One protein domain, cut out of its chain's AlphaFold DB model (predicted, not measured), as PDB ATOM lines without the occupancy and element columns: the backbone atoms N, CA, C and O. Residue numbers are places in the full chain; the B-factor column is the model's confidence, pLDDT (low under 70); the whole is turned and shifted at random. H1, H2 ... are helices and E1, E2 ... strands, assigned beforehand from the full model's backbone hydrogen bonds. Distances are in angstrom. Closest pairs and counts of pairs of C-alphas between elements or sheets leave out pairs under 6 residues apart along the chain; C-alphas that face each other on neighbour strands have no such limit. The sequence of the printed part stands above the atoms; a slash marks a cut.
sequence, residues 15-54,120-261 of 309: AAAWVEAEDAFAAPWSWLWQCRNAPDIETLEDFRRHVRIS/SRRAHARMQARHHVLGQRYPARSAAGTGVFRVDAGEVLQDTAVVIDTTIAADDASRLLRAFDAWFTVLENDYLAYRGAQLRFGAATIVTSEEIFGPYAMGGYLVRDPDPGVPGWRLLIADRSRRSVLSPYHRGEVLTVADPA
ATOM      1  N   ALA A  15     159.068  87.826 152.512       94.88
ATOM      2  CA  ALA A  15     160.378  87.169 152.438       94.88
ATOM      3  C   ALA A  15     161.160  87.200 153.770       94.88
ATOM      4  O   ALA A  15     161.853  86.241 154.090       94.88
ATOM      5  N   ALA A  16     161.036  88.272 154.563       95.50
ATOM      6  CA  ALA A  16     161.666  88.342 155.881       95.50
ATOM      7  C   ALA A  16     160.994  87.382 156.874       95.50
ATOM      8  O   ALA A  16     161.695  86.724 157.630       95.50
ATOM      9  N   ALA A  17     159.666  87.224 156.801       95.38
ATOM     10  CA  ALA A  17     158.930  86.271 157.634       95.38
ATOM     11  C   ALA A  17     159.414  84.820 157.435       95.38
ATOM     12  O   ALA A  17     159.457  84.043 158.385       95.38
ATOM     13  N   TRP A  18     159.837  84.453 156.220       95.31
ATOM     14  CA  TRP A  18     160.418  83.133 155.936       95.31
ATOM     15  C   TRP A  18     161.804  82.914 156.554       95.31
ATOM     16  O   TRP A  18     162.124  81.800 156.976       95.31
ATOM     17  N   VAL A  19     162.622  83.968 156.591       94.81
ATOM     18  CA  VAL A  19     163.942  83.946 157.235       94.81
ATOM     19  C   VAL A  19     163.771  83.890 158.754       94.81
ATOM     20  O   VAL A  19     164.338  83.023 159.404       94.81
ATOM     21  N   GLU A  20     162.895  84.726 159.316       92.88
ATOM     22  CA  GLU A  20     162.584  84.740 160.753       92.88
ATOM     23  C   GLU A  20     162.020  83.390 161.243       92.88
ATOM     24  O   GLU A  20     162.305  82.952 162.359       92.88
ATOM     25  N   ALA A  21     161.263  82.684 160.396       90.75
ATOM     26  CA  ALA A  21     160.724  81.360 160.706       90.75
ATOM     27  C   ALA A  21     161.785  80.246 160.816       90.75
ATOM     28  O   ALA A  21     161.482  79.187 161.380       90.75
ATOM     29  N   GLU A  22     162.989  80.458 160.274       88.19
ATOM     30  CA  GLU A  22     164.135  79.543 160.381       88.19
ATOM     31  C   GLU A  22     164.806  79.647 161.751       88.19
ATOM     32  O   GLU A  22     165.051  78.630 162.398       88.19
ATOM     33  N   ASP A  23     165.009  80.878 162.219       78.25
ATOM     34  CA  ASP A  23     165.722  81.181 163.463       78.25
ATOM     35  C   ASP A  23     164.859  80.978 164.719       78.25
ATOM     36  O   ASP A  23     165.369  80.846 165.837       78.25
ATOM     37  N   ALA A  24     163.535  80.937 164.558       71.12
ATOM     38  CA  ALA A  24     162.598  80.744 165.653       71.12
ATOM     39  C   ALA A  24     162.653  79.307 166.204       71.12
ATOM     40  O   ALA A  24     161.850  78.444 165.843       71.12
ATOM     41  N   PHE A  25     163.542  79.068 167.172       59.91
ATOM     42  CA  PHE A  25     163.534  77.897 168.059       59.91
ATOM     43  C   PHE A  25     162.375  77.996 169.076       59.91
ATOM     44  O   PHE A  25     162.559  77.980 170.291       59.91
ATOM     45  N   ALA A  26     161.152  78.199 168.589       56.47
ATOM     46  CA  ALA A  26     159.970  78.322 169.429       56.47
ATOM     47  C   ALA A  26     159.342  76.950 169.684       56.47
ATOM     48  O   ALA A  26     159.339  76.081 168.807       56.47
ATOM     49  N   ALA A  27     158.810  76.789 170.901       51.69
ATOM     50  CA  ALA A  27     158.118  75.599 171.377       51.69
ATOM     51  C   ALA A  27     157.153  75.039 170.316       51.69
ATOM     52  O   ALA A  27     156.531  75.823 169.589       51.69
ATOM     53  N   PRO A  28     157.010  73.704 170.226       52.06
ATOM     54  CA  PRO A  28     156.158  73.079 169.232       52.06
ATOM     55  C   PRO A  28     154.785  73.740 169.252       52.06
ATOM     56  O   PRO A  28     154.127  73.751 170.293       52.06
ATOM     57  N   TRP A  29     154.351  74.280 168.110       56.62
ATOM     58  CA  TRP A  29     152.949  74.623 167.913       56.62
ATOM     59  C   TRP A  29     152.152  73.365 168.256       56.62
ATOM     60  O   TRP A  29     152.143  72.395 167.503       56.62
ATOM     61  N   SER A  30     151.531  73.337 169.432       54.69
ATOM     62  CA  SER A  30     150.884  72.136 169.972       54.69
ATOM     63  C   SER A  30     149.728  71.655 169.088       54.69
ATOM     64  O   SER A  30     149.292  70.511 169.188       54.69
ATOM     65  N   TRP A  31     149.275  72.510 168.167       54.88
ATOM     66  CA  TRP A  31     148.279  72.217 167.143       54.88
ATOM     67  C   TRP A  31     148.845  71.461 165.928       54.88
ATOM     68  O   TRP A  31     148.089  70.745 165.280       54.88
ATOM     69  N   LEU A  32     150.149  71.559 165.627       54.44
ATOM     70  CA  LEU A  32     150.795  70.771 164.561       54.44
ATOM     71  C   LEU A  32     150.787  69.275 164.882       54.44
ATOM     72  O   LEU A  32     150.580  68.456 164.004       54.44
ATOM     73  N   TRP A  33     150.913  68.901 166.155       50.25
ATOM     74  CA  TRP A  33     150.841  67.496 166.579       50.25
ATOM     75  C   TRP A  33     149.436  66.896 166.468       50.25
ATOM     76  O   TRP A  33     149.262  65.694 166.643       50.25
ATOM     77  N   GLN A  34     148.430  67.715 166.145       56.94
ATOM     78  CA  GLN A  34     147.119  67.231 165.725       56.94
ATOM     79  C   GLN A  34     147.060  66.934 164.222       56.94
ATOM     80  O   GLN A  34     145.953  66.833 163.695       56.94
ATOM     81  N   CYS A  35     148.199  66.782 163.531       54.28
ATOM     82  CA  CYS A  35     148.278  66.106 162.236       54.28
ATOM     83  C   CYS A  35     147.666  64.708 162.377       54.28
ATOM     84  O   CYS A  35     148.316  63.734 162.752       54.28
ATOM     85  N   ARG A  36     146.356  64.642 162.157       63.44
ATOM     86  CA  ARG A  36     145.577  63.413 162.136       63.44
ATOM     87  C   ARG A  36     145.977  62.640 160.887       63.44
ATOM     88  O   ARG A  36     146.467  63.217 159.920       63.44
ATOM     89  N   ASN A  37     145.753  61.332 160.895       78.25
ATOM     90  CA  ASN A  37     145.882  60.559 159.667       78.25
ATOM     91  C   ASN A  37     144.904  61.140 158.640       78.25
ATOM     92  O   ASN A  37     143.711  61.272 158.933       78.25
ATOM     93  N   ALA A  38     145.423  61.534 157.479       84.44
ATOM     94  CA  ALA A  38     144.606  62.064 156.403       84.44
ATOM     95  C   ALA A  38     143.540  61.026 156.011       84.44
ATOM     96  O   ALA A  38     143.845  59.830 155.974       84.44
ATOM     97  N   PRO A  39     142.288  61.445 155.757       87.81
ATOM     98  CA  PRO A  39     141.259  60.523 155.311       87.81
ATOM     99  C   PRO A  39     141.648  59.962 153.946       87.81
ATOM    100  O   PRO A  39     142.063  60.707 153.057       87.81
ATOM    101  N   ASP A  40     141.473  58.654 153.779       89.56
ATOM    102  CA  ASP A  40     141.584  58.037 152.467       89.56
ATOM    103  C   ASP A  40     140.418  58.520 151.590       89.56
ATOM    104  O   ASP A  40     139.250  58.490 151.989       89.56
ATOM    105  N   ILE A  41     140.755  59.035 150.412       91.94
ATOM    106  CA  ILE A  41     139.820  59.565 149.416       91.94
ATOM    107  C   ILE A  41     140.116  59.009 148.017       91.94
ATOM    108  O   ILE A  41     139.591  59.526 147.029       91.94
ATOM    109  N   GLU A  42     140.954  57.971 147.907       91.62
ATOM    110  CA  GLU A  42     141.351  57.402 146.618       91.62
ATOM    111  C   GLU A  42     140.151  56.812 145.873       91.62
ATOM    112  O   GLU A  42     139.985  57.013 144.660       91.62
ATOM    113  N   THR A  43     139.266  56.131 146.602       93.62
ATOM    114  CA  THR A  43     138.057  55.539 146.031       93.62
ATOM    115  C   THR A  43     136.943  56.575 145.883       93.62
ATOM    116  O   THR A  43     136.805  57.509 146.672       93.62
ATOM    117  N   LEU A  44     136.087  56.405 144.869       91.06
ATOM    118  CA  LEU A  44     134.933  57.290 144.667       91.06
ATOM    119  C   LEU A  44     133.970  57.269 145.866       91.06
ATOM    120  O   LEU A  44     133.294  58.265 146.133       91.06
ATOM    121  N   GLU A  45     133.864  56.130 146.547       89.44
ATOM    122  CA  GLU A  45     132.963  55.973 147.684       89.44
ATOM    123  C   GLU A  45     133.492  56.719 148.909       89.44
ATOM    124  O   GLU A  45     132.752  57.490 149.522       89.44
ATOM    125  N   ASP A  46     134.786  56.596 149.202       89.19
ATOM    126  CA  ASP A  46     135.404  57.340 150.300       89.19
ATOM    127  C   ASP A  46     135.477  58.837 149.989       89.19
ATOM    128  O   ASP A  46     135.201  59.663 150.861       89.19
ATOM    129  N   PHE A  47     135.702  59.207 148.725       90.94
ATOM    130  CA  PHE A  47     135.577  60.591 148.274       90.94
ATOM    131  C   PHE A  47     134.179  61.150 148.565       90.94
ATOM    132  O   PHE A  47     134.045  62.247 149.090       90.94
ATOM    133  N   ARG A  48     133.108  60.409 148.264       87.94
ATOM    134  CA  ARG A  48     131.732  60.854 148.559       87.94
ATOM    135  C   ARG A  48     131.439  60.945 150.045       87.94
ATOM    136  O   ARG A  48     130.671  61.812 150.451       87.94
ATOM    137  N   ARG A  49     132.012  60.034 150.830       85.94
ATOM    138  CA  ARG A  49     131.818  59.989 152.277       85.94
ATOM    139  C   ARG A  49     132.484  61.175 152.968       85.94
ATOM    140  O   ARG A  49     131.897  61.733 153.891       85.94
ATOM    141  N   HIS A  50     133.675  61.567 152.519       88.50
ATOM    142  CA  HIS A  50     134.489  62.566 153.210       88.50
ATOM    143  C   HIS A  50     134.463  63.947 152.545       88.50
ATOM    144  O   HIS A  50     134.547  64.952 153.245       88.50
ATOM    145  N   VAL A  51     134.319  64.053 151.223       89.12
ATOM    146  CA  VAL A  51     134.436  65.333 150.511       89.12
ATOM    147  C   VAL A  51     133.082  66.030 150.386       89.12
ATOM    148  O   VAL A  51     132.148  65.549 149.744       89.12
ATOM    149  N   ARG A  52     132.996  67.227 150.964       86.00
ATOM    150  CA  ARG A  52     131.884  68.158 150.801       86.00
ATOM    151  C   ARG A  52     132.114  69.007 149.561       86.00
ATOM    152  O   ARG A  52     133.129  69.685 149.420       86.00
ATOM    153  N   ILE A  53     131.136  68.971 148.665       79.88
ATOM    154  CA  ILE A  53     131.104  69.824 147.481       79.88
ATOM    155  C   ILE A  53     130.236  71.022 147.829       79.88
ATOM    156  O   ILE A  53     129.005  70.931 147.839       79.88
ATOM    157  N   SER A  54     130.898  72.118 148.173       67.06
ATOM    158  CA  SER A  54     130.248  73.374 148.521       67.06
ATOM    159  C   SER A  54     129.733  74.016 147.238       67.06
ATOM    160  O   SER A  54     130.473  74.225 146.276       67.06
ATOM    161  N   SER A 120     130.039  64.613 142.580       82.12
ATOM    162  CA  SER A 120     131.103  63.833 143.219       82.12
ATOM    163  C   SER A 120     131.919  63.015 142.231       82.12
ATOM    164  O   SER A 120     133.141  63.103 142.259       82.12
ATOM    165  N   ARG A 121     131.283  62.315 141.278       87.38
ATOM    166  CA  ARG A 121     132.011  61.620 140.197       87.38
ATOM    167  C   ARG A 121     132.876  62.567 139.380       87.38
ATOM    168  O   ARG A 121     134.005  62.231 139.054       87.38
ATOM    169  N   ARG A 122     132.362  63.750 139.039       87.12
ATOM    170  CA  ARG A 122     133.104  64.734 138.246       87.12
ATOM    171  C   ARG A 122     134.255  65.356 139.035       87.12
ATOM    172  O   ARG A 122     135.303  65.607 138.451       87.12
ATOM    173  N   ALA A 123     134.067  65.648 140.318       88.12
ATOM    174  CA  ALA A 123     135.128  66.156 141.184       88.12
ATOM    175  C   ALA A 123     136.220  65.098 141.406       88.12
ATOM    176  O   ALA A 123     137.387  65.383 141.163       88.12
ATOM    177  N   HIS A 124     135.836  63.858 141.715       91.94
ATOM    178  CA  HIS A 124     136.754  62.727 141.870       91.94
ATOM    179  C   HIS A 124     137.521  62.411 140.579       91.94
ATOM    180  O   HIS A 124     138.744  62.336 140.589       91.94
ATOM    181  N   ALA A 125     136.845  62.368 139.428       91.62
ATOM    182  CA  ALA A 125     137.516  62.197 138.138       91.62
ATOM    183  C   ALA A 125     138.499  63.344 137.830       91.62
ATOM    184  O   ALA A 125     139.528  63.124 137.196       91.62
ATOM    185  N   ARG A 126     138.209  64.578 138.272       90.19
ATOM    186  CA  ARG A 126     139.149  65.705 138.150       90.19
ATOM    187  C   ARG A 126     140.342  65.554 139.083       90.19
ATOM    188  O   ARG A 126     141.443  65.841 138.635       90.19
ATOM    189  N   MET A 127     140.127  65.102 140.317       92.56
ATOM    190  CA  MET A 127     141.193  64.788 141.270       92.56
ATOM    191  C   MET A 127     142.141  63.727 140.697       92.56
ATOM    192  O   MET A 127     143.344  63.935 140.693       92.56
ATOM    193  N   GLN A 128     141.612  62.644 140.118       93.06
ATOM    194  CA  GLN A 128     142.430  61.590 139.504       93.06
ATOM    195  C   GLN A 128     143.164  62.049 138.237       93.06
ATOM    196  O   GLN A 128     144.276  61.612 137.958       93.06
ATOM    197  N   ALA A 129     142.545  62.925 137.443       90.06
ATOM    198  CA  ALA A 129     143.115  63.381 136.179       90.06
ATOM    199  C   ALA A 129     144.095  64.561 136.319       90.06
ATOM    200  O   ALA A 129     144.622  65.027 135.305       90.06
ATOM    201  N   ARG A 130     144.272  65.124 137.521       88.12
ATOM    202  CA  ARG A 130     145.021  66.369 137.737       88.12
ATOM    203  C   ARG A 130     145.887  66.284 138.983       88.12
ATOM    204  O   ARG A 130     145.652  65.468 139.866       88.12
ATOM    205  N   HIS A 131     146.853  67.195 139.067       89.62
ATOM    206  CA  HIS A 131     147.565  67.400 140.314       89.62
ATOM    207  C   HIS A 131     146.581  67.882 141.383       89.62
ATOM    208  O   HIS A 131     145.813  68.830 141.164       89.62
ATOM    209  N   HIS A 132     146.602  67.207 142.521       92.94
ATOM    210  CA  HIS A 132     145.798  67.532 143.679       92.94
ATOM    211  C   HIS A 132     146.677  67.480 144.923       92.94
ATOM    212  O   HIS A 132     147.701  66.804 144.934       92.94
ATOM    213  N   VAL A 133     146.274  68.218 145.948       94.38
ATOM    214  CA  VAL A 133     146.943  68.247 147.247       94.38
ATOM    215  C   VAL A 133     145.880  68.082 148.308       94.38
ATOM    216  O   VAL A 133     144.917  68.849 148.351       94.38
ATOM    217  N   LEU A 134     146.043  67.074 149.152       95.12
ATOM    218  CA  LEU A 134     145.274  66.958 150.378       95.12
ATOM    219  C   LEU A 134     146.102  67.594 151.488       95.12
ATOM    220  O   LEU A 134     147.245  67.205 151.704       95.12
ATOM    221  N   GLY A 135     145.538  68.587 152.166       93.75
ATOM    222  CA  GLY A 135     146.263  69.306 153.199       93.75
ATOM    223  C   GLY A 135     145.429  69.604 154.432       93.75
ATOM    224  O   GLY A 135     144.198  69.723 154.378       93.75
ATOM    225  N   GLN A 136     146.122  69.723 155.559       92.44
ATOM    226  CA  GLN A 136     145.525  70.118 156.825       92.44
ATOM    227  C   GLN A 136     145.256  71.623 156.802       92.44
ATOM    228  O   GLN A 136     146.110  72.419 156.410       92.44
ATOM    229  N   ARG A 137     144.057  72.014 157.233       92.94
ATOM    230  CA  ARG A 137     143.613  73.405 157.280       92.94
ATOM    231  C   ARG A 137     143.991  74.067 158.602       92.94
ATOM    232  O   ARG A 137     143.646  73.568 159.673       92.94
ATOM    233  N   TYR A 138     144.546  75.266 158.504       91.56
ATOM    234  CA  TYR A 138     144.798  76.198 159.593       91.56
ATOM    235  C   TYR A 138     144.129  77.544 159.277       91.56
ATOM    236  O   TYR A 138     144.094  77.959 158.116       91.56
ATOM    237  N   PRO A 139     143.559  78.243 160.270       90.81
ATOM    238  CA  PRO A 139     143.000  79.570 160.038       90.81
ATOM    239  C   PRO A 139     144.116  80.542 159.629       90.81
ATOM    240  O   PRO A 139     145.180  80.554 160.243       90.81
ATOM    241  N   ALA A 140     143.870  81.370 158.614       92.75
ATOM    242  CA  ALA A 140     144.818  82.387 158.170       92.75
ATOM    243  C   ALA A 140     144.779  83.602 159.108       92.75
ATOM    244  O   ALA A 140     144.142  84.612 158.813       92.75
ATOM    245  N   ARG A 141     145.381  83.478 160.289       90.31
ATOM    246  CA  ARG A 141     145.427  84.536 161.305       90.31
ATOM    247  C   ARG A 141     146.751  84.521 162.052       90.31
ATOM    248  O   ARG A 141     147.384  83.474 162.147       90.31
ATOM    249  N   SER A 142     147.094  85.670 162.624       88.69
ATOM    250  CA  SER A 142     148.154  85.784 163.625       88.69
ATOM    251  C   SER A 142     147.758  85.057 164.915       88.69
ATOM    252  O   SER A 142     146.589  85.066 165.311       88.69
ATOM    253  N   ALA A 143     148.728  84.452 165.596       82.81
ATOM    254  CA  ALA A 143     148.576  83.838 166.907       82.81
ATOM    255  C   ALA A 143     148.273  84.869 168.006       82.81
ATOM    256  O   ALA A 143     147.588  84.544 168.977       82.81
ATOM    257  N   ALA A 144     148.759  86.106 167.852       80.19
ATOM    258  CA  ALA A 144     148.470  87.220 168.756       80.19
ATOM    259  C   ALA A 144     147.159  87.947 168.401       80.19
ATOM    260  O   ALA A 144     146.597  88.663 169.231       80.19
ATOM    261  N   GLY A 145     146.697  87.767 167.165       77.44
ATOM    262  CA  GLY A 145     145.573  88.477 166.580       77.44
ATOM    263  C   GLY A 145     144.210  87.857 166.843       77.44
ATOM    264  O   GLY A 145     144.062  86.685 167.196       77.44
ATOM    265  N   THR A 146     143.171  88.653 166.591       79.25
ATOM    266  CA  THR A 146     141.776  88.164 166.562       79.25
ATOM    267  C   THR A 146     141.185  88.155 165.154       79.25
ATOM    268  O   THR A 146     140.197  87.457 164.911       79.25
ATOM    269  N   GLY A 147     141.796  88.883 164.215       86.44
ATOM    270  CA  GLY A 147     141.351  88.961 162.827       86.44
ATOM    271  C   GLY A 147     141.755  87.742 161.999       86.44
ATOM    272  O   GLY A 147     142.877  87.252 162.092       86.44
ATOM    273  N   VAL A 148     140.845  87.271 161.145       92.06
ATOM    274  CA  VAL A 148     141.167  86.327 160.065       92.06
ATOM    275  C   VAL A 148     141.481  87.137 158.812       92.06
ATOM    276  O   VAL A 148     140.748  88.072 158.481       92.06
ATOM    277  N   PHE A 149     142.554  86.782 158.107       95.44
ATOM    278  CA  PHE A 149     142.867  87.358 156.809       95.44
ATOM    279  C   PHE A 149     141.727  87.037 155.844       95.44
ATOM    280  O   PHE A 149     141.417  85.877 155.557       95.44
ATOM    281  N   ARG A 150     141.071  88.087 155.360       95.81
ATOM    282  CA  ARG A 150     139.976  87.988 154.397       95.81
ATOM    283  C   ARG A 150     140.446  88.487 153.057       95.81
ATOM    284  O   ARG A 150     141.239  89.418 152.997       95.81
ATOM    285  N   VAL A 151     139.905  87.939 151.984       94.44
ATOM    286  CA  VAL A 151     140.170  88.407 150.621       94.44
ATOM    287  C   VAL A 151     138.864  88.735 149.932       94.44
ATOM    288  O   VAL A 151     137.810  88.207 150.279       94.44
ATOM    289  N   ASP A 152     138.936  89.628 148.957       89.31
ATOM    290  CA  ASP A 152     137.785  89.954 148.132       89.31
ATOM    291  C   ASP A 152     137.427  88.745 147.255       89.31
ATOM    292  O   ASP A 152     138.302  88.196 146.585       89.31
ATOM    293  N   ALA A 153     136.173  88.297 147.297       82.94
ATOM    294  CA  ALA A 153     135.624  87.249 146.439       82.94
ATOM    295  C   ALA A 153     134.519  87.799 145.512       82.94
ATOM    296  O   ALA A 153     133.596  87.080 145.131       82.94
ATOM    297  N   GLY A 154     134.620  89.078 145.137       81.06
ATOM    298  CA  GLY A 154     133.680  89.787 144.275       81.06
ATOM    299  C   GLY A 154     132.825  90.755 145.084       81.06
ATOM    300  O   GLY A 154     133.135  91.936 145.167       81.06
ATOM    301  N   GLU A 155     131.724  90.263 145.648       77.81
ATOM    302  CA  GLU A 155     130.776  91.096 146.410       77.81
ATOM    303  C   GLU A 155     130.930  90.943 147.928       77.81
ATOM    304  O   GLU A 155     130.457  91.779 148.696       77.81
ATOM    305  N   VAL A 156     131.599  89.875 148.371       84.19
ATOM    306  CA  VAL A 156     131.736  89.521 149.784       84.19
ATOM    307  C   VAL A 156     133.200  89.238 150.098       84.19
ATOM    308  O   VAL A 156     133.929  88.643 149.302       84.19
ATOM    309  N   LEU A 157     133.630  89.669 151.283       90.38
ATOM    310  CA  LEU A 157     134.917  89.272 151.838       90.38
ATOM    311  C   LEU A 157     134.840  87.820 152.304       90.38
ATOM    312  O   LEU A 157     134.026  87.484 153.160       90.38
ATOM    313  N   GLN A 158     135.715  86.978 151.771       92.12
ATOM    314  CA  GLN A 158     135.796  85.572 152.134       92.12
ATOM    315  C   GLN A 158     136.977  85.330 153.073       92.12
ATOM    316  O   GLN A 158     138.076  85.845 152.848       92.12
ATOM    317  N   ASP A 159     136.750  84.537 154.118       94.62
ATOM    318  CA  ASP A 159     137.813  84.073 155.007       94.62
ATOM    319  C   ASP A 159     138.811  83.206 154.232       94.62
ATOM    320  O   ASP A 159     138.445  82.409 153.359       94.62
ATOM    321  N   THR A 160     140.089  83.351 154.563       96.50
ATOM    322  CA  THR A 160     141.140  82.493 154.020       96.50
ATOM    323  C   THR A 160     141.617  81.472 155.041       96.50
ATOM    324  O   THR A 160     141.421  81.600 156.254       96.50
ATOM    325  N   ALA A 161     142.249  80.424 154.532       95.88
ATOM    326  CA  ALA A 161     142.913  79.413 155.330       95.88
ATOM    327  C   ALA A 161     144.308  79.140 154.772       95.88
ATOM    328  O   ALA A 161     144.554  79.279 153.574       95.88
ATOM    329  N   VAL A 162     145.208  78.721 155.651       95.94
ATOM    330  CA  VAL A 162     146.475  78.105 155.271       95.94
ATOM    331  C   VAL A 162     146.248  76.603 155.197       95.94
ATOM    332  O   VAL A 162     145.724  75.999 156.129       95.94
ATOM    333  N   VAL A 163     146.615  75.995 154.082       95.88
ATOM    334  CA  VAL A 163     146.551  74.555 153.863       95.88
ATOM    335  C   VAL A 163     147.977  74.056 153.709       95.88
ATOM    336  O   VAL A 163     148.712  74.555 152.861       95.88
ATOM    337  N   ILE A 164     148.368  73.102 154.548       94.38
ATOM    338  CA  ILE A 164     149.695  72.484 154.509       94.38
ATOM    339  C   ILE A 164     149.560  71.077 153.937       94.38
ATOM    340  O   ILE A 164     148.742  70.297 154.430       94.38
ATOM    341  N   ASP A 165     150.330  70.783 152.894       94.19
ATOM    342  CA  ASP A 165     150.396  69.473 152.242       94.19
ATOM    343  C   ASP A 165     150.741  68.374 153.259       94.19
ATOM    344  O   ASP A 165     151.596  68.556 154.122       94.19
ATOM    345  N   THR A 166     150.073  67.225 153.186       90.25
ATOM    346  CA  THR A 166     150.351  66.095 154.084       90.25
ATOM    347  C   THR A 166     151.655  65.372 153.779       90.25
ATOM    348  O   THR A 166     152.117  64.586 154.603       90.25
ATOM    349  N   THR A 167     152.236  65.596 152.601       91.06
ATOM    350  CA  THR A 167     153.421  64.877 152.126       91.06
ATOM    351  C   THR A 167     154.744  65.509 152.556       91.06
ATOM    352  O   THR A 167     155.781  64.854 152.453       91.06
ATOM    353  N   ILE A 168     154.734  66.753 153.051       91.69
ATOM    354  CA  ILE A 168     155.958  67.432 153.499       91.69
ATOM    355  C   ILE A 168     156.384  66.988 154.901       91.69
ATOM    356  O   ILE A 168     155.581  66.508 155.704       91.69
ATOM    357  N   ALA A 169     157.668  67.171 155.212       89.94
ATOM    358  CA  ALA A 169     158.205  66.859 156.528       89.94
ATOM    359  C   ALA A 169     157.607  67.774 157.611       89.94
ATOM    360  O   ALA A 169     157.304  68.943 157.370       89.94
ATOM    361  N   ALA A 170     157.481  67.249 158.833       86.69
ATOM    362  CA  ALA A 170     156.921  67.992 159.962       86.69
ATOM    363  C   ALA A 170     157.697  69.288 160.269       86.69
ATOM    364  O   ALA A 170     157.088  70.300 160.620       86.69
ATOM    365  N   ASP A 171     159.020  69.276 160.088       87.88
ATOM    366  CA  ASP A 171     159.869  70.451 160.295       87.88
ATOM    367  C   ASP A 171     159.553  71.556 159.274       87.88
ATOM    368  O   ASP A 171     159.331  72.705 159.667       87.88
ATOM    369  N   ASP A 172     159.412  71.208 157.991       91.62
ATOM    370  CA  ASP A 172     159.041  72.151 156.927       91.62
ATOM    371  C   ASP A 172     157.619  72.694 157.120       91.62
ATOM    372  O   ASP A 172     157.389  73.902 157.014       91.62
ATOM    373  N   ALA A 173     156.672  71.827 157.493       91.00
ATOM    374  CA  ALA A 173     155.314  72.225 157.859       91.00
ATOM    375  C   ALA A 173     155.313  73.231 159.020       91.00
ATOM    376  O   ALA A 173     154.600  74.239 158.981       91.00
ATOM    377  N   SER A 174     156.139  72.991 160.043       89.38
ATOM    378  CA  SER A 174     156.259  73.892 161.188       89.38
ATOM    379  C   SER A 174     156.841  75.247 160.797       89.38
ATOM    380  O   SER A 174     156.309  76.286 161.195       89.38
ATOM    381  N   ARG A 175     157.876  75.248 159.951       92.25
ATOM    382  CA  ARG A 175     158.499  76.462 159.429       92.25
ATOM    383  C   ARG A 175     157.508  77.278 158.603       92.25
ATOM    384  O   ARG A 175     157.413  78.486 158.806       92.25
ATOM    385  N   LEU A 176     156.729  76.636 157.730       94.50
ATOM    386  CA  LEU A 176     155.685  77.294 156.938       94.50
ATOM    387  C   LEU A 176     154.643  77.980 157.813       94.50
ATOM    388  O   LEU A 176     154.325  79.144 157.575       94.50
ATOM    389  N   LEU A 177     154.125  77.297 158.836       92.56
ATOM    390  CA  LEU A 177     153.142  77.907 159.731       92.56
ATOM    391  C   LEU A 177     153.715  79.103 160.491       92.56
ATOM    392  O   LEU A 177     153.038  80.125 160.584       92.56
ATOM    393  N   ARG A 178     154.966  79.021 160.961       92.00
ATOM    394  CA  ARG A 178     155.650  80.165 161.585       92.00
ATOM    395  C   ARG A 178     155.818  81.333 160.615       92.00
ATOM    396  O   ARG A 178     155.585  82.475 160.999       92.00
ATOM    397  N   ALA A 179     156.171  81.060 159.359       95.62
ATOM    398  CA  ALA A 179     156.308  82.098 158.341       95.62
ATOM    399  C   ALA A 179     154.966  82.783 158.041       95.62
ATOM    400  O   ALA A 179     154.901  84.011 157.967       95.62
ATOM    401  N   PHE A 180     153.882  82.011 157.925       96.19
ATOM    402  CA  PHE A 180     152.533  82.560 157.784       96.19
ATOM    403  C   PHE A 180     152.118  83.392 158.999       96.19
ATOM    404  O   PHE A 180     151.598  84.486 158.818       96.19
ATOM    405  N   ASP A 181     152.381  82.922 160.217       94.00
ATOM    406  CA  ASP A 181     152.052  83.634 161.456       94.00
ATOM    407  C   ASP A 181     152.774  84.983 161.582       94.00
ATOM    408  O   ASP A 181     152.142  86.022 161.803       94.00
ATOM    409  N   ALA A 182     154.092  84.989 161.360       94.31
ATOM    410  CA  ALA A 182     154.897  86.206 161.345       94.31
ATOM    411  C   ALA A 182     154.398  87.183 160.269       94.31
ATOM    412  O   ALA A 182     154.219  88.375 160.528       94.31
ATOM    413  N   TRP A 183     154.081  86.673 159.077       97.12
ATOM    414  CA  TRP A 183     153.541  87.489 157.997       97.12
ATOM    415  C   TRP A 183     152.162  88.074 158.335       97.12
ATOM    416  O   TRP A 183     151.964  89.279 158.189       97.12
ATOM    417  N   PHE A 184     151.227  87.273 158.856       96.38
ATOM    418  CA  PHE A 184     149.910  87.760 159.276       96.38
ATOM    419  C   PHE A 184     150.000  88.775 160.413       96.38
ATOM    420  O   PHE A 184     149.229  89.730 160.420       96.38
ATOM    421  N   THR A 185     150.964  88.620 161.321       94.88
ATOM    422  CA  THR A 185     151.236  89.602 162.379       94.88
ATOM    423  C   THR A 185     151.627  90.954 161.787       94.88
ATOM    424  O   THR A 185     151.152  91.992 162.249       94.88
ATOM    425  N   VAL A 186     152.443  90.976 160.729       96.19
ATOM    426  CA  VAL A 186     152.764  92.227 160.024       96.19
ATOM    427  C   VAL A 186     151.526  92.792 159.327       96.19
ATOM    428  O   VAL A 186     151.264  93.985 159.445       96.19
ATOM    429  N   LEU A 187     150.744  91.956 158.635       96.56
ATOM    430  CA  LEU A 187     149.537  92.412 157.935       96.56
ATOM    431  C   LEU A 187     148.484  92.993 158.890       96.56
ATOM    432  O   LEU A 187     147.835  93.974 158.548       96.56
ATOM    433  N   GLU A 188     148.308  92.427 160.081       94.56
ATOM    434  CA  GLU A 188     147.353  92.938 161.074       94.56
ATOM    435  C   GLU A 188     147.746  94.331 161.595       94.56
ATOM    436  O   GLU A 188     146.877  95.157 161.868       94.56
ATOM    437  N   ASN A 189     149.049  94.615 161.666       95.25
ATOM    438  CA  ASN A 189     149.586  95.886 162.153       95.25
ATOM    439  C   ASN A 189     149.822  96.935 161.046       95.25
ATOM    440  O   ASN A 189     150.077  98.098 161.355       95.25
ATOM    441  N   ASP A 190     149.731  96.555 159.766       97.06
ATOM    442  CA  ASP A 190     149.938  97.441 158.616       97.06
ATOM    443  C   ASP A 190     148.794  97.311 157.597       97.06
ATOM    444  O   ASP A 190     148.750  96.405 156.758       97.06
ATOM    445  N   TYR A 191     147.882  98.287 157.622       95.62
ATOM    446  CA  TYR A 191     146.725  98.337 156.729       95.62
ATOM    447  C   TYR A 191     147.100  98.388 155.239       95.62
ATOM    448  O   TYR A 191     146.405  97.797 154.408       95.62
ATOM    449  N   LEU A 192     148.179  99.086 154.871       97.56
ATOM    450  CA  LEU A 192     148.590  99.185 153.469       97.56
ATOM    451  C   LEU A 192     149.156  97.852 152.985       97.56
ATOM    452  O   LEU A 192     148.824  97.416 151.880       97.56
ATOM    453  N   ALA A 193     149.941  97.172 153.823       97.12
ATOM    454  CA  ALA A 193     150.400  95.821 153.534       97.12
ATOM    455  C   ALA A 193     149.227  94.838 153.424       97.12
ATOM    456  O   ALA A 193     149.174  94.065 152.465       97.12
ATOM    457  N   TYR A 194     148.260  94.915 154.343       96.44
ATOM    458  CA  TYR A 194     147.042  94.105 154.321       96.44
ATOM    459  C   TYR A 194     146.258  94.295 153.020       96.44
ATOM    460  O   TYR A 194     145.957  93.324 152.322       96.44
ATOM    461  N   ARG A 195     145.968  95.546 152.635       96.38
ATOM    462  CA  ARG A 195     145.249  95.836 151.383       96.38
ATOM    463  C   ARG A 195     146.058  95.445 150.157       96.38
ATOM    464  O   ARG A 195     145.486  94.905 149.214       96.38
ATOM    465  N   GLY A 196     147.373  95.644 150.180       96.12
ATOM    466  CA  GLY A 196     148.266  95.157 149.134       96.12
ATOM    467  C   GLY A 196     148.184  93.638 148.970       96.12
ATOM    468  O   GLY A 196     148.098  93.152 147.844       96.12
ATOM    469  N   ALA A 197     148.167  92.887 150.076       96.38
ATOM    470  CA  ALA A 197     148.057  91.430 150.059       96.38
ATOM    471  C   ALA A 197     146.695  90.988 149.512       96.38
ATOM    472  O   ALA A 197     146.642  90.105 148.659       96.38
ATOM    473  N   GLN A 198     145.603  91.644 149.925       95.62
ATOM    474  CA  GLN A 198     144.261  91.383 149.391       95.62
ATOM    475  C   GLN A 198     144.180  91.624 147.880       95.62
ATOM    476  O   GLN A 198     143.687  90.769 147.147       95.62
ATOM    477  N   LEU A 199     144.680  92.769 147.404       94.38
ATOM    478  CA  LEU A 199     144.668  93.118 145.982       94.38
ATOM    479  C   LEU A 199     145.514  92.153 145.154       94.38
ATOM    480  O   LEU A 199     145.131  91.795 144.043       94.38
ATOM    481  N   ARG A 200     146.653  91.718 145.700       93.69
ATOM    482  CA  ARG A 200     147.542  90.771 145.035       93.69
ATOM    483  C   ARG A 200     146.970  89.361 144.985       93.69
ATOM    484  O   ARG A 200     147.102  88.698 143.962       93.69
ATOM    485  N   PHE A 201     146.300  88.930 146.053       94.12
ATOM    486  CA  PHE A 201     145.506  87.708 146.037       94.12
ATOM    487  C   PHE A 201     144.401  87.804 144.970       94.12
ATOM    488  O   PHE A 201     144.165  86.864 144.211       94.12
ATOM    489  N   GLY A 202     143.792  88.984 144.831       91.31
ATOM    490  CA  GLY A 202     143.010  89.367 143.663       91.31
ATOM    491  C   GLY A 202     141.821  88.445 143.441       91.31
ATOM    492  O   GLY A 202     140.963  88.330 144.302       91.31
ATOM    493  N   ALA A 203     141.762  87.787 142.280       88.31
ATOM    494  CA  ALA A 203     140.717  86.818 141.943       88.31
ATOM    495  C   ALA A 203     141.131  85.355 142.196       88.31
ATOM    496  O   ALA A 203     140.338  84.459 141.898       88.31
ATOM    497  N   ALA A 204     142.342  85.107 142.703       90.56
ATOM    498  CA  ALA A 204     142.866  83.759 142.878       90.56
ATOM    499  C   ALA A 204     142.043  82.960 143.897       90.56
ATOM    500  O   ALA A 204     141.492  83.519 144.835       90.56
ATOM    501  N   THR A 205     141.948  81.645 143.732       92.62
ATOM    502  CA  THR A 205     141.381  80.749 144.750       92.62
ATOM    503  C   THR A 205     142.470  80.234 145.686       92.62
ATOM    504  O   THR A 205     142.222  80.048 146.876       92.62
ATOM    505  N   ILE A 206     143.665  79.988 145.143       94.56
ATOM    506  CA  ILE A 206     144.795  79.372 145.837       94.56
ATOM    507  C   ILE A 206     146.070  80.103 145.420       94.56
ATOM    508  O   ILE A 206     146.329  80.269 144.226       94.56
ATOM    509  N   VAL A 207     146.879  80.481 146.401       94.75
ATOM    510  CA  VAL A 207     148.218  81.045 146.226       94.75
ATOM    511  C   VAL A 207     149.209  80.131 146.938       94.75
ATOM    512  O   VAL A 207     148.997  79.754 148.087       94.75
ATOM    513  N   THR A 208     150.282  79.751 146.256       95.56
ATOM    514  CA  THR A 208     151.318  78.869 146.807       95.56
ATOM    515  C   THR A 208     152.239  79.637 147.756       95.56
ATOM    516  O   THR A 208     152.550  80.805 147.502       95.56
ATOM    517  N   SER A 209     152.733  79.000 148.816       96.19
ATOM    518  CA  SER A 209     153.714  79.612 149.717       96.19
ATOM    519  C   SER A 209     155.006  79.981 148.993       96.19
ATOM    520  O   SER A 209     155.612  80.989 149.344       96.19
ATOM    521  N   GLU A 210     155.366  79.278 147.915       94.88
ATOM    522  CA  GLU A 210     156.514  79.624 147.077       94.88
ATOM    523  C   GLU A 210     156.374  81.005 146.431       94.88
ATOM    524  O   GLU A 210     157.357  81.711 146.209       94.88
ATOM    525  N   GLU A 211     155.140  81.403 146.128       93.56
ATOM    526  CA  GLU A 211     154.857  82.701 145.526       93.56
ATOM    527  C   GLU A 211     154.922  83.812 146.574       93.56
ATOM    528  O   GLU A 211     155.364  84.918 146.264       93.56
ATOM    529  N   ILE A 212     154.489  83.517 147.803       95.88
ATOM    530  CA  ILE A 212     154.438  84.473 148.913       95.88
ATOM    531  C   ILE A 212     155.837  84.692 149.492       95.88
ATOM    532  O   ILE A 212     156.286  85.828 149.613       95.88
ATOM    533  N   PHE A 213     156.527  83.606 149.829       96.06
ATOM    534  CA  PHE A 213     157.759  83.613 150.614       96.06
ATOM    535  C   PHE A 213     159.022  83.369 149.783       96.06
ATOM    536  O   PHE A 213     160.115  83.732 150.218       96.06
ATOM    537  N   GLY A 214     158.889  82.798 148.584       93.56
ATOM    538  CA  GLY A 214     160.003  82.445 147.707       93.56
ATOM    539  C   GLY A 214     160.159  80.932 147.505       93.56
ATOM    540  O   GLY A 214     159.518  80.135 148.182       93.56
ATOM    541  N   PRO A 215     161.048  80.503 146.593       92.75
ATOM    542  CA  PRO A 215     161.068  79.146 146.029       92.75
ATOM    543  C   PRO A 215     161.343  78.010 147.025       92.75
ATOM    544  O   PRO A 215     161.115  76.853 146.694       92.75
ATOM    545  N   TYR A 216     161.846  78.319 148.220       94.00
ATOM    546  CA  TYR A 216     162.149  77.328 149.255       94.00
ATOM    547  C   TYR A 216     160.963  77.030 150.180       94.00
ATOM    548  O   TYR A 216     161.020  76.081 150.955       94.00
ATOM    549  N   ALA A 217     159.888  77.813 150.103       94.69
ATOM    550  CA  ALA A 217     158.692  77.621 150.912       94.69
ATOM    551  C   ALA A 217     157.700  76.697 150.192       94.69
ATOM    552  O   ALA A 217     156.636  77.150 149.781       94.69
ATOM    553  N   MET A 218     158.054  75.427 149.982       94.81
ATOM    554  CA  MET A 218     157.219  74.471 149.238       94.81
ATOM    555  C   MET A 218     156.206  73.746 150.129       94.81
ATOM    556  O   MET A 218     156.523  73.389 151.258       94.81
ATOM    557  N   GLY A 219     155.008  73.474 149.601       93.62
ATOM    558  CA  GLY A 219     153.991  72.638 150.264       93.62
ATOM    559  C   GLY A 219     152.995  73.379 151.164       93.62
ATOM    560  O   GLY A 219     152.155  72.746 151.802       93.62
ATOM    561  N   GLY A 220     153.042  74.711 151.201       95.94
ATOM    562  CA  GLY A 220     152.030  75.553 151.833       95.94
ATOM    563  C   GLY A 220     151.141  76.251 150.804       95.94
ATOM    564  O   GLY A 220     151.562  76.601 149.701       95.94
ATOM    565  N   TYR A 221     149.886  76.487 151.164       97.44
ATOM    566  CA  TYR A 221     148.914  77.122 150.280       97.44
ATOM    567  C   TYR A 221     148.034  78.082 151.072       97.44
ATOM    568  O   TYR A 221     147.443  77.703 152.079       97.44
ATOM    569  N   LEU A 222     147.896  79.316 150.605       97.44
ATOM    570  CA  LEU A 222     146.886  80.251 151.080       97.44
ATOM    571  C   LEU A 222     145.650  80.129 150.188       97.44
ATOM    572  O   LEU A 222     145.727  80.363 148.982       97.44
ATOM    573  N   VAL A 223     144.511  79.764 150.767       96.56
ATOM    574  CA  VAL A 223     143.285  79.461 150.021       96.56
ATOM    575  C   VAL A 223     142.120  80.328 150.462       96.56
ATOM    576  O   VAL A 223     142.007  80.668 151.639       96.56
ATOM    577  N   ARG A 224     141.197  80.614 149.540       94.88
ATOM    578  CA  ARG A 224     139.829  80.997 149.909       94.88
ATOM    579  C   ARG A 224     139.137  79.791 150.505       94.88
ATOM    580  O   ARG A 224     139.007  78.766 149.837       94.88
ATOM    581  N   ASP A 225     138.706  79.910 151.751       93.06
ATOM    582  CA  ASP A 225     138.069  78.800 152.434       93.06
ATOM    583  C   ASP A 225     136.562  78.823 152.149       93.06
ATOM    584  O   ASP A 225     135.886  79.782 152.535       93.06
ATOM    585  N   PRO A 226     136.004  77.817 151.452       88.06
ATOM    586  CA  PRO A 226     134.563  77.753 151.230       88.06
ATOM    587  C   PRO A 226     133.786  77.489 152.526       88.06
ATOM    588  O   PRO A 226     132.620  77.856 152.604       88.06
ATOM    589  N   ASP A 227     134.415  76.883 153.542       87.88
ATOM    590  CA  ASP A 227     133.753  76.488 154.788       87.88
ATOM    591  C   ASP A 227     134.608  76.843 156.020       87.88
ATOM    592  O   ASP A 227     135.109  75.953 156.721       87.88
ATOM    593  N   PRO A 228     134.774  78.140 156.347       87.69
ATOM    594  CA  PRO A 228     135.652  78.566 157.432       87.69
ATOM    595  C   PRO A 228     135.212  78.061 158.817       87.69
ATOM    596  O   PRO A 228     136.041  77.921 159.720       87.69
ATOM    597  N   GLY A 229     133.938  77.709 158.994       85.06
ATOM    598  CA  GLY A 229     133.431  77.094 160.226       85.06
ATOM    599  C   GLY A 229     133.792  75.613 160.398       85.06
ATOM    600  O   GLY A 229     133.637  75.076 161.491       85.06
ATOM    601  N   VAL A 230     134.277  74.936 159.349       83.94
ATOM    602  CA  VAL A 230     134.537  73.488 159.372       83.94
ATOM    603  C   VAL A 230     136.041  73.227 159.514       83.94
ATOM    604  O   VAL A 230     136.799  73.473 158.565       83.94
ATOM    605  N   PRO A 231     136.523  72.753 160.679       82.75
ATOM    606  CA  PRO A 231     137.919  72.349 160.839       82.75
ATOM    607  C   PRO A 231     138.219  71.072 160.039       82.75
ATOM    608  O   PRO A 231     137.305  70.375 159.599       82.75
ATOM    609  N   GLY A 232     139.503  70.751 159.868       86.88
ATOM    610  CA  GLY A 232     139.944  69.494 159.260       86.88
ATOM    611  C   GLY A 232     140.713  69.707 157.966       86.88
ATOM    612  O   GLY A 232     141.688  70.453 157.931       86.88
ATOM    613  N   TRP A 233     140.277  69.043 156.904       92.56
ATOM    614  CA  TRP A 233     141.074  68.850 155.701       92.56
ATOM    615  C   TRP A 233     140.548  69.693 154.536       92.56
ATOM    616  O   TRP A 233     139.353  70.008 154.448       92.56
ATOM    617  N   ARG A 234     141.445  70.071 153.625       94.81
ATOM    618  CA  ARG A 234     141.106  70.695 152.343       94.81
ATOM    619  C   ARG A 234     141.769  69.921 151.218       94.81
ATOM    620  O   ARG A 234     142.955  69.617 151.279       94.81
ATOM    621  N   LEU A 235     140.983  69.622 150.193       95.75
ATOM    622  CA  LEU A 235     141.463  69.048 148.948       95.75
ATOM    623  C   LEU A 235     141.574  70.166 147.916       95.75
ATOM    624  O   LEU A 235     140.572  70.774 147.533       95.75
ATOM    625  N   LEU A 236     142.796  70.424 147.477       95.62
ATOM    626  CA  LEU A 236     143.132  71.395 146.451       95.62
ATOM    627  C   LEU A 236     143.253  70.661 145.120       95.62
ATOM    628  O   LEU A 236     144.030  69.718 145.005       95.62
ATOM    629  N   ILE A 237     142.507  71.081 144.103       93.12
ATOM    630  CA  ILE A 237     142.576  70.501 142.757       93.12
ATOM    631  C   ILE A 237     143.022  71.597 141.794       93.12
ATOM    632  O   ILE A 237     142.340  72.612 141.640       93.12
ATOM    633  N   ALA A 238     144.151  71.392 141.116       87.94
ATOM    634  CA  ALA A 238     144.674  72.363 140.161       87.94
ATOM    635  C   ALA A 238     143.728  72.566 138.959       87.94
ATOM    636  O   ALA A 238     142.999  71.656 138.525       87.94
ATOM    637  N   ASP A 239     143.748  73.766 138.374       82.12
ATOM    638  CA  ASP A 239     142.963  74.049 137.174       82.12
ATOM    639  C   ASP A 239     143.710  73.673 135.883       82.12
ATOM    640  O   ASP A 239     144.933  73.621 135.810       82.12
ATOM    641  N   ARG A 240     142.943  73.401 134.825       61.94
ATOM    642  CA  ARG A 240     143.421  73.012 133.494       61.94
ATOM    643  C   ARG A 240     143.762  74.211 132.608       61.94
ATOM    644  O   ARG A 240     144.067  74.017 131.429       61.94
ATOM    645  N   SER A 241     143.625  75.441 133.101       56.03
ATOM    646  CA  SER A 241     143.800  76.629 132.273       56.03
ATOM    647  C   SER A 241     145.210  76.669 131.673       56.03
ATOM    648  O   SER A 241     146.190  76.969 132.350       56.03
ATOM    649  N   ARG A 242     145.307  76.438 130.354       47.75
ATOM    650  CA  ARG A 242     146.554  76.556 129.569       47.75
ATOM    651  C   ARG A 242     147.225  77.932 129.700       47.75
ATOM    652  O   ARG A 242     148.375  78.077 129.310       47.75
ATOM    653  N   ARG A 243     146.514  78.944 130.216       48.41
ATOM    654  CA  ARG A 243     147.035  80.301 130.425       48.41
ATOM    655  C   ARG A 243     147.845  80.460 131.718       48.41
ATOM    656  O   ARG A 243     148.471  81.499 131.872       48.41
ATOM    657  N   SER A 244     147.861  79.477 132.622       54.56
ATOM    658  CA  SER A 244     148.550  79.573 133.919       54.56
ATOM    659  C   SER A 244     149.516  78.413 134.172       54.56
ATOM    660  O   SER A 244     149.551  77.870 135.271       54.56
ATOM    661  N   VAL A 245     150.322  78.036 133.170       58.16
ATOM    662  CA  VAL A 245     151.376  77.004 133.330       58.16
ATOM    663  C   VAL A 245     152.315  77.337 134.499       58.16
ATOM    664  O   VAL A 245     152.787  76.439 135.182       58.16
ATOM    665  N   LEU A 246     152.534  78.629 134.759       62.91
ATOM    666  CA  LEU A 246     153.391  79.119 135.839       62.91
ATOM    667  C   LEU A 246     152.711  79.123 137.221       62.91
ATOM    668  O   LEU A 246     153.397  79.263 138.227       62.91
ATOM    669  N   SER A 247     151.382  78.988 137.286       69.12
ATOM    670  CA  SER A 247     150.623  79.082 138.542       69.12
ATOM    671  C   SER A 247     149.341  78.237 138.460       69.12
ATOM    672  O   SER A 247     148.233  78.774 138.359       69.12
ATOM    673  N   PRO A 248     149.461  76.895 138.458       70.75
ATOM    674  CA  PRO A 248     148.353  75.980 138.152       70.75
ATOM    675  C   PRO A 248     147.204  76.036 139.175       70.75
ATOM    676  O   PRO A 248     146.083  75.616 138.881       70.75
ATOM    677  N   TYR A 249     147.462  76.594 140.358       79.12
ATOM    678  CA  TYR A 249     146.510  76.658 141.462       79.12
ATOM    679  C   TYR A 249     145.701  77.950 141.543       79.12
ATOM    680  O   TYR A 249     144.646  77.942 142.167       79.12
ATOM    681  N   HIS A 250     146.093  79.031 140.859       84.31
ATOM    682  CA  HIS A 250     145.411  80.331 140.986       84.31
ATOM    683  C   HIS A 250     143.906  80.264 140.725       84.31
ATOM    684  O   HIS A 250     143.150  81.024 141.311       84.31
ATOM    685  N   ARG A 251     143.444  79.348 139.871       85.56
ATOM    686  CA  ARG A 251     142.011  79.108 139.612       85.56
ATOM    687  C   ARG A 251     141.563  77.702 139.995       85.56
ATOM    688  O   ARG A 251     140.563  77.208 139.479       85.56
ATOM    689  N   GLY A 252     142.341  77.053 140.855       88.56
ATOM    690  CA  GLY A 252     142.051  75.732 141.377       88.56
ATOM    691  C   GLY A 252     140.758  75.709 142.183       88.56
ATOM    692  O   GLY A 252     140.171  76.739 142.523       88.56
ATOM    693  N   GLU A 253     140.313  74.498 142.470       91.38
ATOM    694  CA  GLU A 253     139.147  74.235 143.297       91.38
ATOM    695  C   GLU A 253     139.602  73.809 144.686       91.38
ATOM    696  O   GLU A 253     140.556  73.043 144.825       91.38
ATOM    697  N   VAL A 254     138.904  74.305 145.700       93.62
ATOM    698  CA  VAL A 254     139.133  73.952 147.098       93.62
ATOM    699  C   VAL A 254     137.878  73.260 147.588       93.62
ATOM    700  O   VAL A 254     136.793  73.837 147.546       93.62
ATOM    701  N   LEU A 255     138.023  72.011 148.015       93.62
ATOM    702  CA  LEU A 255     136.935  71.209 148.552       93.62
ATOM    703  C   LEU A 255     137.183  70.934 150.030       93.62
ATOM    704  O   LEU A 255     138.310  70.663 150.452       93.62
ATOM    705  N   THR A 256     136.117  70.983 150.818       92.81
ATOM    706  CA  THR A 256     136.175  70.683 152.246       92.81
ATOM    707  C   THR A 256     136.125  69.181 152.439       92.81
ATOM    708  O   THR A 256     135.192  68.528 151.982       92.81
ATOM    709  N   VAL A 257     137.108  68.618 153.133       91.69
ATOM    710  CA  VAL A 257     137.130  67.192 153.454       91.69
ATOM    711  C   VAL A 257     136.840  67.050 154.946       91.69
ATOM    712  O   VAL A 257     137.569  67.557 155.800       91.69
ATOM    713  N   ALA A 258     135.701  66.439 155.254       83.94
ATOM    714  CA  ALA A 258     135.237  66.222 156.608       83.94
ATOM    715  C   ALA A 258     136.195  65.279 157.337       83.94
ATOM    716  O   ALA A 258     136.510  64.194 156.851       83.94
ATOM    717  N   ASP A 259     136.632  65.703 158.516       78.19
ATOM    718  CA  ASP A 259     137.434  64.873 159.397       78.19
ATOM    719  C   ASP A 259     136.509  63.969 160.239       78.19
ATOM    720  O   ASP A 259     135.764  64.489 161.082       78.19
ATOM    721  N   PRO A 260     136.546  62.635 160.056       67.25
ATOM    722  CA  PRO A 260     135.713  61.713 160.827       67.25
ATOM    723  C   PRO A 260     136.025  61.754 162.334       67.25
ATOM    724  O   PRO A 260     135.147  61.485 163.157       67.25
ATOM    725  N   ALA A 261     137.241  62.149 162.727       64.56
ATOM    726  CA  ALA A 261     137.619  62.295 164.128       64.56
ATOM    727  C   ALA A 261     137.131  63.622 164.741       64.56
ATOM    728  O   ALA A 261     136.904  63.701 165.947       64.56
TER     729      ALA A 261
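AT A GLANCE: This is residues 15 to 54 and 120 to 261 of the 309 residues of an uncharacterized protein of Rhodococcus rhodochrous J45 (UniProt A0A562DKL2). A strongly twisted, branched sheet of seven strands, E1 to E7, runs through the domain, with E3 and E5 near its middle; the long helix H4 lies along E3, and H1 packs on H4. H2 and H3 sit together at the other end, by E6 and E7, and residues 24 to 43, with no named element, run along the outside from H1 to H2. The printed part has 182 residues, with six named helices and seven named strands in the order H1 H2 H3 E1 E2 E3 H4 H5 E4 H6 E5 E6 E7; the class is mixed, helices and strands, and the neighbour strands are antiparallel. It is compact, with a radius of gyration of the C-alphas of 15.9 A, and rounded, spanning 44 by 36 by 29 A.

IN THESE COORDINATES: H1, residues 15 to 23, begins at C-alpha 15 (160.378, 87.169, 152.438). H2 is residues 44 to 50 and H3 residues 120 to 129. E1, residues 132 to 139, 20.5 A, bends by 58 degrees at residue 136. E2 is residues 150 to 152; E3, residues 157 to 165, measures 25.1 A. H4, residues 170 to 189, 28.9 A long, precedes H5, residues 191 to 201, 15.1 A. E4 is residues 206 to 208, H6 209 to 213, E5 220 to 224 and E6 233 to 237. E7, residues 253 to 257, ends at C-alpha 257 (137.130, 67.192, 153.454).

HOW THE PARTS SIT: E3 has E1 (N 138 to O 162, 2.8 A) and E2 (N 151 to O 158, 2.9 A) on one side and E5 (N 163 to O 221, 2.8 A) on the other. E4 pairs with E5 (N 207 to O 222, 2.8 A), E6 with E1 (N 135 to O 234, 2.9 A) and E7 with E6 (N 255 to O 235, 2.9 A); E2 and E3, and E6 and E7, are hairpins. H4 is over E3, along the strands at 6 degrees on the local plane, height 9.9 A. H1 touches H4, C-alphas of Trp 18 and Ala 179 closest at 4.9 A, at a steep tilt of 50 degrees, opposite ways, and touches H6 (Ala 15 and Phe 213, 4.8 A). H6 is only just at the sheet's level, at 3.9 A. H5 touches H4 only at the corner (Leu 187 and Tyr 194, 4.7 A). H3 is over E6 and E7 and touches H2 (Arg 48 and Ser 120, 6.1 A); H2 only grazes the sheet. H1 and H3 are apart. Every O i to N i+4 pair is within hydrogen-bond range in H2, H3, H4, H5 and H6; in H1, 3 of 5 are.

THE WHOLE: The two farthest C-alphas, Glu 45 and Leu 192, are 46.3 A apart. Residues 55 to 119 are not printed; C-alphas 54 and 120 are 10.9 A apart. The links H1 to H2 and E6 to E7 are long. The mean pLDDT of the printed part is 86.7; residues 25 to 36, 54, 240 to 247 and 260 to 261 are under 70.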